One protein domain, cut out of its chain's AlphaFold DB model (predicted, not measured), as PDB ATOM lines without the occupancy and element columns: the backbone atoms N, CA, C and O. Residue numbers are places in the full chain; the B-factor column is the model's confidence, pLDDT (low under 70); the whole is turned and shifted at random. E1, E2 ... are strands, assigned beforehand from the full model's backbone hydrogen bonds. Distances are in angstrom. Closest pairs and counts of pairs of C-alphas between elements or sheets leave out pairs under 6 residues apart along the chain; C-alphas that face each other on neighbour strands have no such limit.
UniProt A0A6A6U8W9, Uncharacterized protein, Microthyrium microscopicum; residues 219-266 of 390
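This is residues 219 to 266 of the 390 residues of an uncharacterized protein of Microthyrium microscopicum (UniProt A0A6A6U8W9). A small three-stranded antiparallel sheet, in the order E2, E1, E4, has E3 off one face and E5 slanting away from it, with few contacts between these two and the sheet. The printed part has 48 residues, no named helix and five strands, E1 to E5 in chain order, all strand by class. It is only just compact, close to loose, with a radius of gyration of the C-alphas of 11.4 A, and flat, spanning 31 by 25 by 13 A.

E1, residues 219 to 225, begins at C-alpha (45.990, -5.586, 46.314) and is 19.1 A long. E2, residues 228 to 235, is 22.4 A; E3, residues 239 to 242, 10.1 A; E4, residues 249 to 253, 13.8 A. E5, residues 260 to 265, is 16.5 A and ends at C-alpha (52.534, -22.120, 44.816).

Inner strand E1 forms a hairpin with E2, N 221 and O 232 being 2.8 A apart. E1 and E4 are antiparallel, with N 220 and O 252 at 2.8 A. E3 and E5 pair with no named strand but are near each other.

The printed part has no cut and no long link. Residues 219 to 229 and 256 have pLDDT under 70.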
ATOM      1  N   PHE A 219      45.393  -5.578  47.647       60.94
ATOM      2  CA  PHE A 219      45.990  -5.586  46.314       60.94
ATOM      3  C   PHE A 219      44.940  -5.940  45.269       60.94
ATOM      4  O   PHE A 219      43.897  -6.531  45.554       60.94
ATOM      5  N   ALA A 220      45.214  -5.553  44.037       57.25
ATOM      6  CA  ALA A 220      44.450  -5.972  42.888       57.25
ATOM      7  C   ALA A 220      45.340  -6.801  41.962       57.25
ATOM      8  O   ALA A 220      46.539  -6.551  41.824       57.25
ATOM      9  N   ASN A 221      44.743  -7.841  41.401       53.88
ATOM     10  CA  ASN A 221      45.377  -8.804  40.520       53.88
ATOM     11  C   ASN A 221      44.791  -8.636  39.111       53.88
ATOM     12  O   ASN A 221      43.565  -8.680  38.956       53.88
ATOM     13  N   GLN A 222      45.637  -8.422  38.095       48.91
ATOM     14  CA  GLN A 222      45.229  -8.388  36.681       48.91
ATOM     15  C   GLN A 222      45.551  -9.737  36.142       48.91
ATOM     16  O   GLN A 222      46.712 -10.132  36.089       48.91
ATOM     17  N   LEU A 223      44.529 -10.347  35.589       49.50
ATOM     18  CA  LEU A 223      44.691 -11.431  34.664       49.50
ATOM     19  C   LEU A 223      44.521 -10.865  33.253       49.50
ATOM     20  O   LEU A 223      43.451 -10.343  32.924       49.50
ATOM     21  N   ARG A 224      45.556 -10.949  32.411       41.16
ATOM     22  CA  ARG A 224      45.469 -10.510  31.011       41.16
ATOM     23  C   ARG A 224      45.248 -11.709  30.097       41.16
ATOM     24  O   ARG A 224      46.185 -12.211  29.486       41.16
ATOM     25  N   ILE A 225      44.002 -12.163  29.994       45.62
ATOM     26  CA  ILE A 225      43.606 -13.164  28.991       45.62
ATOM     27  C   ILE A 225      43.551 -12.450  27.638       45.62
ATOM     28  O   ILE A 225      43.124 -11.302  27.603       45.62
ATOM     29  N   MET A 226      43.976 -13.110  26.551       37.34
ATOM     30  CA  MET A 226      44.315 -12.569  25.217       37.34
ATOM     31  C   MET A 226      43.470 -11.418  24.612       37.34
ATOM     32  O   MET A 226      43.934 -10.819  23.651       37.34
ATOM     33  N   GLN A 227      42.295 -11.050  25.135       38.69
ATOM     34  CA  GLN A 227      41.538  -9.851  24.733       38.69
ATOM     35  C   GLN A 227      40.784  -9.127  25.873       38.69
ATOM     36  O   GLN A 227      40.147  -8.105  25.624       38.69
ATOM     37  N   ARG A 228      40.830  -9.608  27.125       50.38
ATOM     38  CA  ARG A 228      40.132  -8.989  28.269       50.38
ATOM     39  C   ARG A 228      41.002  -9.034  29.523       50.38
ATOM     40  O   ARG A 228      41.445 -10.098  29.952       50.38
ATOM     41  N   SER A 229      41.239  -7.865  30.114       60.12
ATOM     42  CA  SER A 229      41.879  -7.753  31.422       60.12
ATOM     43  C   SER A 229      40.828  -7.907  32.515       60.12
ATOM     44  O   SER A 229      39.982  -7.027  32.676       60.12
ATOM     45  N   HIS A 230      40.891  -8.995  33.275       75.81
ATOM     46  CA  HIS A 230      40.096  -9.133  34.490       75.81
ATOM     47  C   HIS A 230      40.891  -8.579  35.664       75.81
ATOM     48  O   HIS A 230      42.031  -8.981  35.882       75.81
ATOM     49  N   VAL A 231      40.291  -7.642  36.397       80.50
ATOM     50  CA  VAL A 231      40.855  -7.083  37.625       80.50
ATOM     51  C   VAL A 231      40.081  -7.657  38.802       80.50
ATOM     52  O   VAL A 231      38.900  -7.355  38.964       80.50
ATOM     53  N   TYR A 232      40.748  -8.450  39.632       83.81
ATOM     54  CA  TYR A 232      40.202  -8.927  40.900       83.81
ATOM     55  C   TYR A 232      40.801  -8.109  42.036       83.81
ATOM     56  O   TYR A 232      42.007  -7.876  42.053       83.81
ATOM     57  N   ARG A 233      39.976  -7.658  42.982       88.25
ATOM     58  CA  ARG A 233      40.447  -6.979  44.197       88.25
ATOM     59  C   ARG A 233      40.437  -7.976  45.345       88.25
ATOM     60  O   ARG A 233      39.415  -8.609  45.585       88.25
ATOM     61  N   VAL A 234      41.561  -8.089  46.040       86.38
ATOM     62  CA  VAL A 234      41.713  -8.932  47.227       86.38
ATOM     63  C   VAL A 234      41.871  -8.006  48.426       86.38
ATOM     64  O   VAL A 234      42.802  -7.200  48.493       86.38
ATOM     65  N   SER A 235      40.911  -8.073  49.343       89.12
ATOM     66  CA  SER A 235      40.922  -7.331  50.603       89.12
ATOM     67  C   SER A 235      41.718  -8.055  51.688       89.12
ATOM     68  O   SER A 235      41.909  -9.269  51.640       89.12
ATOM     69  N   SER A 236      42.129  -7.304  52.709       88.94
ATOM     70  CA  SER A 236      42.659  -7.841  53.964       88.94
ATOM     71  C   SER A 236      41.755  -8.941  54.524       88.94
ATOM     72  O   SER A 236      40.531  -8.809  54.510       88.94
ATOM     73  N   GLY A 237      42.354 -10.022  55.013       87.62
ATOM     74  CA  GLY A 237      41.662 -11.201  55.534       87.62
ATOM     75  C   GLY A 237      41.079 -12.125  54.462       87.62
ATOM     76  O   GLY A 237      40.497 -13.149  54.803       87.62
ATOM     77  N   SER A 238      41.219 -11.797  53.173       89.00
ATOM     78  CA  SER A 238      40.702 -12.625  52.080       89.00
ATOM     79  C   SER A 238      41.771 -13.572  51.529       89.00
ATOM     80  O   SER A 238      42.953 -13.228  51.434       89.00
ATOM     81  N   LEU A 239      41.332 -14.770  51.137       88.31
ATOM     82  CA  LEU A 239      42.123 -15.753  50.403       88.31
ATOM     83  C   LEU A 239      41.654 -15.760  48.947       88.31
ATOM     84  O   LEU A 239      40.463 -15.917  48.684       88.31
ATOM     85  N   ALA A 240      42.581 -15.612  48.005       88.94
ATOM     86  CA  ALA A 240      42.293 -15.740  46.583       88.94
ATOM     87  C   ALA A 240      43.099 -16.895  45.983       88.94
ATOM     88  O   ALA A 240      44.325 -16.950  46.115       88.94
ATOM     89  N   TYR A 241      42.387 -17.808  45.320       89.12
ATOM     90  CA  TYR A 241      42.954 -18.926  44.578       89.12
ATOM     91  C   TYR A 241      42.909 -18.640  43.082       89.12
ATOM     92  O   TYR A 241      41.873 -18.215  42.559       89.12
ATOM     93  N   GLN A 242      44.017 -18.889  42.389       83.75
ATOM     94  CA  GLN A 242      44.085 -18.719  40.948       83.75
ATOM     95  C   GLN A 242      44.825 -19.883  40.289       83.75
ATOM     96  O   GLN A 242      45.940 -20.241  40.667       83.75
ATOM     97  N   THR A 243      44.215 -20.436  39.241       81.75
ATOM     98  CA  THR A 243      44.809 -21.432  38.340       81.75
ATOM     99  C   THR A 243      45.166 -20.759  37.010       81.75
ATOM    100  O   THR A 243      44.350 -20.772  36.081       81.75
ATOM    101  N   PRO A 244      46.337 -20.102  36.884       71.19
ATOM    102  CA  PRO A 244      46.707 -19.431  35.651       71.19
ATOM    103  C   PRO A 244      47.126 -20.475  34.608       71.19
ATOM    104  O   PRO A 244      48.226 -21.023  34.651       71.19
ATOM    105  N   VAL A 245      46.256 -20.738  33.633       74.50
ATOM    106  CA  VAL A 245      46.599 -21.565  32.468       74.50
ATOM    107  C   VAL A 245      47.181 -20.659  31.388       74.50
ATOM    108  O   VAL A 245      46.446 -20.084  30.595       74.50
ATOM    109  N   GLY A 246      48.507 -20.485  31.387       72.06
ATOM    110  CA  GLY A 246      49.220 -19.763  30.322       72.06
ATOM    111  C   GLY A 246      48.886 -18.271  30.211       72.06
ATOM    112  O   GLY A 246      49.072 -17.684  29.146       72.06
ATOM    113  N   ILE A 247      48.381 -17.656  31.284       74.06
ATOM    114  CA  ILE A 247      47.956 -16.256  31.273       74.06
ATOM    115  C   ILE A 247      48.924 -15.397  32.099       74.06
ATOM    116  O   ILE A 247      49.089 -15.655  33.299       74.06
ATOM    117  N   PRO A 248      49.542 -14.358  31.502       75.81
ATOM    118  CA  PRO A 248      50.334 -13.403  32.258       75.81
ATOM    119  C   PRO A 248      49.438 -12.656  33.251       75.81
ATOM    120  O   PRO A 248      48.350 -12.179  32.904       75.81
ATOM    121  N   HIS A 249      49.910 -12.558  34.489       79.50
ATOM    122  CA  HIS A 249      49.231 -11.840  35.557       79.50
ATOM    123  C   HIS A 249      50.193 -10.909  36.291       79.50
ATOM    124  O   HIS A 249      51.411 -11.092  36.248       79.50
ATOM    125  N   GLY A 250      49.635  -9.882  36.925       83.81
ATOM    126  CA  GLY A 250      50.381  -8.887  37.685       83.81
ATOM    127  C   GLY A 250      49.639  -8.496  38.953       83.81
ATOM    128  O   GLY A 250      48.410  -8.524  38.994       83.81
ATOM    129  N   PHE A 251      50.396  -8.104  39.974       85.31
ATOM    130  CA  PHE A 251      49.874  -7.630  41.251       85.31
ATOM    131  C   PHE A 251      50.180  -6.140  41.399       85.31
ATOM    132  O   PHE A 251      51.311  -5.717  41.158       85.31
ATOM    133  N   TRP A 252      49.203  -5.341  41.825       85.56
ATOM    134  CA  TRP A 252      49.432  -3.957  42.244       85.56
ATOM    135  C   TRP A 252      48.735  -3.664  43.558       85.56
ATOM    136  O   TRP A 252      47.617  -4.106  43.825       85.56
ATOM    137  N   VAL A 253      49.399  -2.868  44.383       84.62
ATOM    138  CA  VAL A 253      48.845  -2.393  45.646       84.62
ATOM    139  C   VAL A 253      47.950  -1.192  45.352       84.62
ATOM    140  O   VAL A 253      48.387  -0.223  44.734       84.62
ATOM    141  N   GLN A 254      46.678  -1.252  45.756       76.94
ATOM    142  CA  GLN A 254      45.697  -0.223  45.379       76.94
ATOM    143  C   GLN A 254      45.777   1.041  46.257       76.94
ATOM    144  O   GLN A 254      45.322   2.107  45.849       76.94
ATOM    145  N   ARG A 255      46.324   0.947  47.473       77.38
ATOM    146  CA  ARG A 255      46.452   2.080  48.407       77.38
ATOM    147  C   ARG A 255      47.910   2.270  48.811       77.38
ATOM    148  O   ARG A 255      48.627   1.297  48.955       77.38
ATOM    149  N   LEU A 256      48.314   3.508  49.100       54.03
ATOM    150  CA  LEU A 256      49.668   3.887  49.556       54.03
ATOM    151  C   LEU A 256      50.076   3.314  50.932       54.03
ATOM    152  O   LEU A 256      51.086   3.719  51.500       54.03
ATOM    153  N   LYS A 257      49.286   2.402  51.501       71.00
ATOM    154  CA  LYS A 257      49.638   1.708  52.739       71.00
ATOM    155  C   LYS A 257      50.404   0.438  52.383       71.00
ATOM    156  O   LYS A 257      50.127  -0.184  51.361       71.00
ATOM    157  N   HIS A 258      51.361   0.076  53.230       77.44
ATOM    158  CA  HIS A 258      52.119  -1.159  53.079       77.44
ATOM    159  C   HIS A 258      51.140  -2.335  52.967       77.44
ATOM    160  O   HIS A 258      50.197  -2.444  53.749       77.44
ATOM    161  N   ALA A 259      51.331  -3.171  51.953       82.81
ATOM    162  CA  ALA A 259      50.552  -4.378  51.739       82.81
ATOM    163  C   ALA A 259      51.462  -5.578  51.969       82.81
ATOM    164  O   ALA A 259      52.555  -5.644  51.400       82.81
ATOM    165  N   ARG A 260      51.002  -6.531  52.780       88.19
ATOM    166  CA  ARG A 260      51.701  -7.797  52.997       88.19
ATOM    167  C   ARG A 260      50.806  -8.926  52.514       88.19
ATOM    168  O   ARG A 260      49.666  -9.037  52.950       88.19
ATOM    169  N   ALA A 261      51.329  -9.754  51.617       86.69
ATOM    170  CA  ALA A 261      50.643 -10.931  51.101       86.69
ATOM    171  C   ALA A 261      51.570 -12.150  51.175       86.69
ATOM    172  O   ALA A 261      52.768 -12.044  50.915       86.69
ATOM    173  N   TYR A 262      51.002 -13.299  51.527       90.12
ATOM    174  CA  TYR A 262      51.643 -14.605  51.446       90.12
ATOM    175  C   TYR A 262      51.217 -15.276  50.145       90.12
ATOM    176  O   TYR A 262      50.023 -15.384  49.867       90.12
ATOM    177  N   LEU A 263      52.194 -15.716  49.354       90.88
ATOM    178  CA  LEU A 263      51.974 -16.429  48.100       90.88
ATOM    179  C   LEU A 263      52.424 -17.879  48.272       90.88
ATOM    180  O   LEU A 263      53.585 -18.123  48.599       90.88
ATOM    181  N   GLN A 264      51.522 -18.827  48.040       90.31
ATOM    182  CA  GLN A 264      51.820 -20.257  48.076       90.31
ATOM    183  C   GLN A 264      51.584 -20.854  46.694       90.31
ATOM    184  O   GLN A 264      50.479 -20.796  46.170       90.31
ATOM    185  N   TRP A 265      52.622 -21.440  46.106       86.69
ATOM    186  CA  TRP A 265      52.534 -22.120  44.816       86.69
ATOM    187  C   TRP A 265      52.294 -23.603  45.044       86.69
ATOM    188  O   TRP A 265      53.017 -24.236  45.814       86.69
ATOM    189  N   GLU A 266      51.308 -24.162  44.354       81.50
ATOM    190  CA  GLU A 266      51.073 -25.602  44.346       81.50
ATOM    191  C   GLU A 266      51.429 -26.149  42.971       81.50
ATOM    192  O   GLU A 266      51.174 -25.522  41.944       81.50
TER     193      GLU A 266